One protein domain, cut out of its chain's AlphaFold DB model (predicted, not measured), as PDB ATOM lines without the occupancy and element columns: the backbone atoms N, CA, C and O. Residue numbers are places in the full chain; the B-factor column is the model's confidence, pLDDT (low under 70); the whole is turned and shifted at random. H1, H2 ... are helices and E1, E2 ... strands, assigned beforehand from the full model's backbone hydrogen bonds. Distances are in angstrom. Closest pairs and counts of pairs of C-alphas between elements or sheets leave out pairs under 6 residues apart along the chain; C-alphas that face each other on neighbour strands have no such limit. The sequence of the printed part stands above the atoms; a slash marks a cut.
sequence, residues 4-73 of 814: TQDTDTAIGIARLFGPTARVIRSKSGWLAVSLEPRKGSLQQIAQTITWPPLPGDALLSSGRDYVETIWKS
ATOM      1  N   THR A   4      56.273 127.034  81.642       83.50
ATOM      2  CA  THR A   4      57.729 127.190  81.747       83.50
ATOM      3  C   THR A   4      58.219 128.270  80.781       83.50
ATOM      4  O   THR A   4      57.514 128.665  79.850       83.50
ATOM      5  N   GLN A   5      59.413 128.796  81.026       86.75
ATOM      6  CA  GLN A   5      60.113 129.668  80.080       86.75
ATOM      7  C   GLN A   5      61.127 128.894  79.228       86.75
ATOM      8  O   GLN A   5      61.615 129.433  78.238       86.75
ATOM      9  N   ASP A   6      61.413 127.644  79.594       92.31
ATOM     10  CA  ASP A   6      62.378 126.781  78.924       92.31
ATOM     11  C   ASP A   6      61.701 125.897  77.868       92.31
ATOM     12  O   ASP A   6      60.736 125.181  78.160       92.31
ATOM     13  N   THR A   7      62.193 125.965  76.630       93.06
ATOM     14  CA  THR A   7      61.590 125.272  75.483       93.06
ATOM     15  C   THR A   7      61.705 123.758  75.606       93.06
ATOM     16  O   THR A   7      60.700 123.073  75.419       93.06
ATOM     17  N   ASP A   8      62.875 123.232  75.974       93.94
ATOM     18  CA  ASP A   8      63.079 121.784  76.099       93.94
ATOM     19  C   ASP A   8      62.246 121.192  77.236       93.94
ATOM     20  O   ASP A   8      61.667 120.119  77.088       93.94
ATOM     21  N   THR A   9      62.086 121.924  78.339       93.81
ATOM     22  CA  THR A   9      61.164 121.544  79.411       93.81
ATOM     23  C   THR A   9      59.728 121.477  78.904       93.81
ATOM     24  O   THR A   9      59.029 120.503  79.167       93.81
ATOM     25  N   ALA A  10      59.269 122.480  78.151       93.12
ATOM     26  CA  ALA A  10      57.908 122.472  77.621       93.12
ATOM     27  C   ALA A  10      57.678 121.302  76.650       93.12
ATOM     28  O   ALA A  10      56.630 120.658  76.712       93.12
ATOM     29  N   ILE A  11      58.648 121.020  75.774       93.50
ATOM     30  CA  ILE A  11      58.581 119.921  74.802       93.50
ATOM     31  C   ILE A  11      58.633 118.565  75.510       93.50
ATOM     32  O   ILE A  11      57.789 117.714  75.242       93.50
ATOM     33  N   GLY A  12      59.557 118.383  76.455       93.31
ATOM     34  CA  GLY A  12      59.678 117.163  77.255       93.31
ATOM     35  C   GLY A  12      58.384 116.812  77.982       93.31
ATOM     36  O   GLY A  12      57.916 115.679  77.916       93.31
ATOM     37  N   ILE A  13      57.731 117.812  78.583       91.88
ATOM     38  CA  ILE A  13      56.417 117.626  79.208       91.88
ATOM     39  C   ILE A  13      55.354 117.294  78.158       91.88
ATOM     40  O   ILE A  13      54.533 116.412  78.388       91.88
ATOM     41  N   ALA A  14      55.342 117.981  77.010       91.62
ATOM     42  CA  ALA A  14      54.358 117.733  75.959       91.62
ATOM     43  C   ALA A  14      54.421 116.295  75.421       91.62
ATOM     44  O   ALA A  14      53.368 115.693  75.223       91.62
ATOM     45  N   ARG A  15      55.623 115.729  75.256       89.31
ATOM     46  CA  ARG A  15      55.833 114.349  74.784       89.31
ATOM     47  C   ARG A  15      55.145 113.303  75.668       89.31
ATOM     48  O   ARG A  15      54.587 112.348  75.141       89.31
ATOM     49  N   LEU A  16      55.070 113.531  76.981       88.38
ATOM     50  CA  LEU A  16      54.382 112.627  77.912       88.38
ATOM     51  C   LEU A  16      52.868 112.519  77.672       88.38
ATOM     52  O   LEU A  16      52.247 111.550  78.093       88.38
ATOM     53  N   PHE A  17      52.255 113.517  77.028       84.94
ATOM     54  CA  PHE A  17      50.814 113.546  76.755       84.94
ATOM     55  C   PHE A  17      50.453 113.064  75.337       84.94
ATOM     56  O   PHE A  17      49.310 113.227  74.894       84.94
ATOM     57  N   GLY A  18      51.411 112.463  74.626       81.06
ATOM     58  CA  GLY A  18      51.203 111.813  73.336       81.06
ATOM     59  C   GLY A  18      51.210 112.756  72.120       81.06
ATOM     60  O   GLY A  18      51.383 113.972  72.244       81.06
ATOM     61  N   PRO A  19      50.971 112.212  70.912       78.38
ATOM     62  CA  PRO A  19      51.278 112.874  69.635       78.38
ATOM     63  C   PRO A  19      50.401 114.095  69.327       78.38
ATOM     64  O   PRO A  19      50.697 114.905  68.450       78.38
ATOM     65  N   THR A  20      49.297 114.259  70.054       82.75
ATOM     66  CA  THR A  20      48.374 115.384  69.856       82.75
ATOM     67  C   THR A  20      48.736 116.616  70.690       82.75
ATOM     68  O   THR A  20      48.187 117.703  70.464       82.75
ATOM     69  N   ALA A  21      49.669 116.471  71.637       89.31
ATOM     70  CA  ALA A  21      50.141 117.551  72.486       89.31
ATOM     71  C   ALA A  21      50.963 118.582  71.697       89.31
ATOM     72  O   ALA A  21      51.623 118.292  70.696       89.31
ATOM     73  N   ARG A  22      50.896 119.836  72.147       90.88
ATOM     74  CA  ARG A  22      51.573 120.977  71.519       90.88
ATOM     75  C   ARG A  22      52.182 121.874  72.576       90.88
ATOM     76  O   ARG A  22      51.596 122.050  73.643       90.88
ATOM     77  N   VAL A  23      53.281 122.534  72.239       93.00
ATOM     78  CA  VAL A  23      53.808 123.653  73.020       93.00
ATOM     79  C   VAL A  23      53.379 124.946  72.359       93.00
ATOM     80  O   VAL A  23      53.646 125.185  71.180       93.00
ATOM     81  N   ILE A  24      52.718 125.798  73.129       91.69
ATOM     82  CA  ILE A  24      52.227 127.090  72.664       91.69
ATOM     83  C   ILE A  24      52.873 128.228  73.441       91.69
ATOM     84  O   ILE A  24      53.121 128.103  74.640       91.69
ATOM     85  N   ARG A  25      53.092 129.364  72.777       91.38
ATOM     86  CA  ARG A  25      53.484 130.611  73.436       91.38
ATOM     87  C   ARG A  25      52.245 131.432  73.767       91.38
ATOM     88  O   ARG A  25      51.392 131.672  72.907       91.38
ATOM     89  N   SER A  26      52.157 131.881  75.014       86.00
ATOM     90  CA  SER A  26      51.116 132.806  75.457       86.00
ATOM     91  C   SER A  26      51.539 134.269  75.277       86.00
ATOM     92  O   SER A  26      52.723 134.581  75.138       86.00
ATOM     93  N   LYS A  27      50.582 135.204  75.344       83.75
ATOM     94  CA  LYS A  27      50.869 136.655  75.299       83.75
ATOM     95  C   LYS A  27      51.804 137.149  76.408       83.75
ATOM     96  O   LYS A  27      52.426 138.192  76.234       83.75
ATOM     97  N   SER A  28      51.906 136.438  77.534       82.38
ATOM     98  CA  SER A  28      52.837 136.787  78.616       82.38
ATOM     99  C   SER A  28      54.270 136.305  78.359       82.38
ATOM    100  O   SER A  28      55.145 136.539  79.188       82.38
ATOM    101  N   GLY A  29      54.519 135.622  77.236       83.00
ATOM    102  CA  GLY A  29      55.821 135.077  76.854       83.00
ATOM    103  C   GLY A  29      56.092 133.661  77.370       83.00
ATOM    104  O   GLY A  29      57.016 133.019  76.875       83.00
ATOM    105  N   TRP A  30      55.272 133.154  78.296       87.88
ATOM    106  CA  TRP A  30      55.383 131.796  78.836       87.88
ATOM    107  C   TRP A  30      54.999 130.732  77.806       87.88
ATOM    108  O   TRP A  30      54.067 130.924  77.017       87.88
ATOM    109  N   LEU A  31      55.687 129.595  77.871       90.81
ATOM    110  CA  LEU A  31      55.361 128.386  77.129       90.81
ATOM    111  C   LEU A  31      54.393 127.536  77.945       90.81
ATOM    112  O   LEU A  31      54.541 127.411  79.158       90.81
ATOM    113  N   ALA A  32      53.399 126.960  77.282       89.25
ATOM    114  CA  ALA A  32      52.439 126.064  77.906       89.25
ATOM    115  C   ALA A  32      52.224 124.828  77.041       89.25
ATOM    116  O   ALA A  32      52.109 124.927  75.818       89.25
ATOM    117  N   VAL A  33      52.081 123.677  77.696       90.25
ATOM    118  CA  VAL A  33      51.613 122.459  77.039       90.25
ATOM    119  C   VAL A  33      50.100 122.549  76.861       90.25
ATOM    120  O   VAL A  33      49.354 122.780  77.823       90.25
ATOM    121  N   SER A  34      49.658 122.401  75.616       89.38
ATOM    122  CA  SER A  34      48.262 122.370  75.198       89.38
ATOM    123  C   SER A  34      47.928 120.991  74.655       89.38
ATOM    124  O   SER A  34      48.596 120.498  73.749       89.38
ATOM    125  N   LEU A  35      46.844 120.412  75.159       86.69
ATOM    126  CA  LEU A  35      46.217 119.242  74.551       86.69
ATOM    127  C   LEU A  35      45.189 119.687  73.513       86.69
ATOM    128  O   LEU A  35      44.897 120.882  73.378       86.69
ATOM    129  N   GLU A  36      44.637 118.725  72.781       79.50
ATOM    130  CA  GLU A  36      43.529 118.977  71.864       79.50
ATOM    131  C   GLU A  36      42.328 119.620  72.570       79.50
ATOM    132  O   GLU A  36      42.134 119.423  73.775       79.50
ATOM    133  N   PRO A  37      41.476 120.355  71.832       81.69
ATOM    134  CA  PRO A  37      40.229 120.869  72.372       81.69
ATOM    135  C   PRO A  37      39.403 119.752  73.014       81.69
ATOM    136  O   PRO A  37      38.977 118.805  72.353       81.69
ATOM    137  N   ARG A  38      39.151 119.881  74.315       79.75
ATOM    138  CA  ARG A  38      38.343 118.940  75.095       79.75
ATOM    139  C   ARG A  38      37.103 119.666  75.607       79.75
ATOM    140  O   ARG A  38      37.162 120.842  75.963       79.75
ATOM    141  N   LYS A  39      35.959 118.981  75.589       80.50
ATOM    142  CA  LYS A  39      34.686 119.515  76.089       80.50
ATOM    143  C   LYS A  39      34.505 119.121  77.553       80.50
ATOM    144  O   LYS A  39      34.866 118.013  77.928       80.50
ATOM    145  N   GLY A  40      33.879 119.998  78.332       84.25
ATOM    146  CA  GLY A  40      33.571 119.755  79.741       84.25
ATOM    147  C   GLY A  40      34.376 120.639  80.689       84.25
ATOM    148  O   GLY A  40      35.116 121.528  80.269       84.25
ATOM    149  N   SER A  41      34.176 120.416  81.984       87.38
ATOM    150  CA  SER A  41      34.944 121.060  83.052       87.38
ATOM    151  C   SER A  41      36.346 120.458  83.175       87.38
ATOM    152  O   SER A  41      36.588 119.328  82.749       87.38
ATOM    153  N   LEU A  42      37.271 121.188  83.807       83.44
ATOM    154  CA  LEU A  42      38.628 120.686  84.048       83.44
ATOM    155  C   LEU A  42      38.608 119.394  84.876       83.44
ATOM    156  O   LEU A  42      39.397 118.502  84.607       83.44
ATOM    157  N   GLN A  43      37.673 119.270  85.823       82.38
ATOM    158  CA  GLN A  43      37.512 118.079  86.657       82.38
ATOM    159  C   GLN A  43      37.092 116.853  85.836       82.38
ATOM    160  O   GLN A  43      37.668 115.784  85.997       82.38
ATOM    161  N   GLN A  44      36.152 117.017  84.899       83.56
ATOM    162  CA  GLN A  44      35.755 115.946  83.975       83.56
ATOM    163  C   GLN A  44      36.900 115.561  83.035       83.56
ATOM    164  O   GLN A  44      37.121 114.384  82.778       83.56
ATOM    165  N   ILE A  45      37.658 116.541  82.539       82.00
ATOM    166  CA  ILE A  45      38.807 116.279  81.665       82.00
ATOM    167  C   ILE A  45      39.928 115.574  82.441       82.00
ATOM    168  O   ILE A  45      40.497 114.613  81.931       82.00
ATOM    169  N   ALA A  46      40.196 115.983  83.682       80.06
ATOM    170  CA  ALA A  46      41.167 115.333  84.559       80.06
ATOM    171  C   ALA A  46      40.798 113.868  84.848       80.06
ATOM    172  O   ALA A  46      41.681 113.025  84.883       80.06
ATOM    173  N   GLN A  47      39.507 113.538  84.961       78.75
ATOM    174  CA  GLN A  47      39.048 112.149  85.103       78.75
ATOM    175  C   GLN A  47      39.281 111.298  83.842       78.75
ATOM    176  O   GLN A  47      39.380 110.081  83.941       78.75
ATOM    177  N   THR A  48      39.365 111.918  82.659       79.44
ATOM    178  CA  THR A  48      39.632 111.205  81.392       79.44
ATOM    179  C   THR A  48      41.116 111.055  81.066       79.44
ATOM    180  O   THR A  48      41.467 110.239  80.220       79.44
ATOM    181  N   ILE A  49      41.985 111.846  81.701       74.81
ATOM    182  CA  ILE A  49      43.436 111.793  81.506       74.81
ATOM    183  C   ILE A  49      44.031 111.130  82.741       74.81
ATOM    184  O   ILE A  49      44.351 111.788  83.727       74.81
ATOM    185  N   THR A  50      44.124 109.804  82.685       63.66
ATOM    186  CA  THR A  50      44.611 108.979  83.795       63.66
ATOM    187  C   THR A  50      46.136 108.879  83.835       63.66
ATOM    188  O   THR A  50      46.690 108.637  84.903       63.66
ATOM    189  N   TRP A  51      46.824 109.103  82.706       66.81
ATOM    190  CA  TRP A  51      48.285 109.053  82.628       66.81
ATOM    191  C   TRP A  51      48.877 109.988  81.551       66.81
ATOM    192  O   TRP A  51      48.424 109.932  80.405       66.81
ATOM    193  N   PRO A  52      49.901 110.803  81.881       74.88
ATOM    194  CA  PRO A  52      50.253 111.224  83.238       74.88
ATOM    195  C   PRO A  52      49.157 112.140  83.825       74.88
ATOM    196  O   PRO A  52      48.430 112.795  83.070       74.88
ATOM    197  N   PRO A  53      49.017 112.216  85.161       76.69
ATOM    198  CA  PRO A  53      48.017 113.075  85.785       76.69
ATOM    199  C   PRO A  53      48.251 114.551  85.435       76.69
ATOM    200  O   PRO A  53      49.386 115.009  85.264       76.69
ATOM    201  N   LEU A  54      47.160 115.319  85.341       81.00
ATOM    202  CA  LEU A  54      47.258 116.752  85.078       81.00
ATOM    203  C   LEU A  54      47.943 117.469  86.256       81.00
ATOM    204  O   LEU A  54      47.583 117.222  87.408       81.00
ATOM    205  N   PRO A  55      48.884 118.395  86.001       77.44
ATOM    206  CA  PRO A  55      49.519 119.154  87.070       77.44
ATOM    207  C   PRO A  55      48.509 120.094  87.743       77.44
ATOM    208  O   PRO A  55      47.547 120.544  87.120       77.44
ATOM    209  N   GLY A  56      48.756 120.456  89.005       73.62
ATOM    210  CA  GLY A  56      47.868 121.346  89.770       73.62
ATOM    211  C   GLY A  56      47.690 122.753  89.174       73.62
ATOM    212  O   GLY A  56      46.751 123.455  89.538       73.62
ATOM    213  N   ASP A  57      48.555 123.158  88.237       76.81
ATOM    214  CA  ASP A  57      48.460 124.409  87.474       76.81
ATOM    215  C   ASP A  57      47.694 124.264  86.139       76.81
ATOM    216  O   ASP A  57      47.700 125.171  85.298       76.81
ATOM    217  N   ALA A  58      47.036 123.123  85.904       84.56
ATOM    218  CA  ALA A  58      46.222 122.910  84.717       84.56
ATOM    219  C   ALA A  58      45.008 123.855  84.685       84.56
ATOM    220  O   ALA A  58      44.359 124.121  85.693       84.56
ATOM    221  N   LEU A  59      44.678 124.360  83.493       85.88
ATOM    222  CA  LEU A  59      43.555 125.275  83.283       85.88
ATOM    223  C   LEU A  59      42.910 125.060  81.915       85.88
ATOM    224  O   LEU A  59      43.572 124.636  80.964       85.88
ATOM    225  N   LEU A  60      41.627 125.410  81.806       85.62
ATOM    226  CA  LEU A  60      40.925 125.481  80.526       85.62
ATOM    227  C   LEU A  60      41.084 126.868  79.911       85.62
ATOM    228  O   LEU A  60      40.821 127.885  80.553       85.62
ATOM    229  N   SER A  61      41.476 126.903  78.641       81.94
ATOM    230  CA  SER A  61      41.611 128.136  77.871       81.94
ATOM    231  C   SER A  61      40.704 128.110  76.648       81.94
ATOM    232  O   SER A  61      40.536 127.086  75.994       81.94
ATOM    233  N   SER A  62      40.166 129.280  76.305       80.12
ATOM    234  CA  SER A  62      39.446 129.514  75.041       80.12
ATOM    235  C   SER A  62      40.392 129.780  73.863       80.12
ATOM    236  O   SER A  62      39.936 130.134  72.781       80.12
ATOM    237  N   GLY A  63      41.711 129.692  74.077       77.50
ATOM    238  CA  GLY A  63      42.726 129.983  73.063       77.50
ATOM    239  C   GLY A  63      42.902 131.474  72.752       77.50
ATOM    240  O   GLY A  63      43.697 131.822  71.893       77.50
ATOM    241  N   ARG A  64      42.214 132.388  73.452       81.12
ATOM    242  CA  ARG A  64      42.283 133.841  73.173       81.12
ATOM    243  C   ARG A  64      43.651 134.481  73.442       81.12
ATOM    244  O   ARG A  64      43.926 135.560  72.916       81.12
ATOM    245  N   ASP A  65      44.485 133.828  74.248       77.44
ATOM    246  CA  ASP A  65      45.838 134.277  74.605       77.44
ATOM    247  C   ASP A  65      46.948 133.439  73.963       77.44
ATOM    248  O   ASP A  65      48.119 133.611  74.295       77.44
ATOM    249  N   TYR A  66      46.574 132.566  73.024       85.50
ATOM    250  CA  TYR A  66      47.495 131.860  72.145       85.50
ATOM    251  C   TYR A  66      48.098 132.835  71.129       85.50
ATOM    252  O   TYR A  66      47.363 133.549  70.443       85.50
ATOM    253  N   VAL A  67      49.427 132.866  71.045       86.88
ATOM    254  CA  VAL A  67      50.159 133.677  70.062       86.88
ATOM    255  C   VAL A  67      50.615 132.801  68.901       86.88
ATOM    256  O   VAL A  67      50.273 133.065  67.753       86.88
ATOM    257  N   GLU A  68      51.353 131.736  69.207       91.50
ATOM    258  CA  GLU A  68      51.952 130.840  68.221       91.50
ATOM    259  C   GLU A  68      52.165 129.442  68.809       91.50
ATOM    260  O   GLU A  68      52.228 129.260  70.031       91.50
ATOM    261  N   THR A  69      52.272 128.445  67.933       91.94
ATOM    262  CA  THR A  69      52.704 127.097  68.304       91.94
ATOM    263  C   THR A  69      54.210 127.049  68.125       91.94
ATOM    264  O   THR A  69      54.694 127.293  67.026       91.94
ATOM    265  N   ILE A  70      54.917 126.735  69.206       92.38
ATOM    266  CA  ILE A  70      56.375 126.598  69.237       92.38
ATOM    267  C   ILE A  70      56.790 125.207  68.799       92.38
ATOM    268  O   ILE A  70      57.770 125.051  68.086       92.38
ATOM    269  N   TRP A  71      56.020 124.205  69.212       91.25
ATOM    270  CA  TRP A  71      56.302 122.821  68.890       91.25
ATOM    271  C   TRP A  71      55.003 122.026  68.795       91.25
ATOM    272  O   TRP A  71      54.030 122.282  69.514       91.25
ATOM    273  N   LYS A  72      54.997 121.053  67.897       88.06
ATOM    274  CA  LYS A  72      54.031 119.957  67.850       88.06
ATOM    275  C   LYS A  72      54.847 118.679  67.802       88.06
ATOM    276  O   LYS A  72      55.971 118.730  67.310       88.06
ATOM    277  N   SER A  73      54.255 117.568  68.230       77.94
ATOM    278  CA  SER A  73      54.824 116.264  67.904       77.94
ATOM    279  C   SER A  73      55.178 116.237  66.414       77.94
ATOM    280  O   SER A  73      54.339 116.689  65.616       77.94
TER     281      SER A  73
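This is residues 4 to 73 of the 814 residues of a protein of Pleomorphomonas sp. CF100 (UniProt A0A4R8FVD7). A small, twisted sheet of three strands has helix H1 packed slantwise over one face, while a second short helix, H2, lies well away from the sheet at the far end of a wide loop of chain. That loop, residues 35 to 65, leaves E2, holds H2 and comes back to E3 at the sheet's opposite edge. The printed part has 70 residues, with named elements in the order H1, E1, E2, H2, E3; the sheet's order is E2, E1, E3, antiparallel. The class is mixed, helices and strands, with 32 residues, under half, in named elements. The whole is compact, with a radius of gyration of the C-alphas of 11.6 A and spans of 29 by 24 by 20 A.

E1 is residues 22 to 26, 12.5 A long; E2 is residues 31 to 34, 9.5 A; E3 is residues 66 to 72, 14.2 A, ending with C-alpha 72 at (54.031, 119.957, 67.850). H1 is residues 7 to 15, 12.4 A, beginning with C-alpha 7 at (61.590, 125.272, 75.483). H2 is residues 42 to 48, 9.9 A.

The sheet is only just strongly twisted, its C-alphas up to 4.3 A off the best plane. E1 and E2, a hairpin, have N 24 and O 32 within hydrogen-bond range at 2.9 A. E1 and E3 are antiparallel at 153 degrees, with N 23 and O 71 within range at 2.8 A. H1 is on the sheet at a height of 8.0 A, over E1, and only just slantwise at 31 degrees on the local plane. The closest C-alphas of H1 and E2 are those of Ala 14 and Val 33, 5.6 A apart. H2 is not on the sheet and is apart from H1. In H1 and H2 every O i to N i+4 pair is within hydrogen-bond range. E2, H2 and E3 form a split strand-helix-strand unit, two strands of one sheet that are not neighbours, with a helix between them along the chain and E1 between them in the sheet, and its crossover is right-handed.

The C-alphas farthest apart, of Asp 8 and Gly 40, are 29.8 A apart. The printed part has no cut. The link from H2 to E3, 17 residues, is long. Residues 50 to 51 have pLDDT under 70.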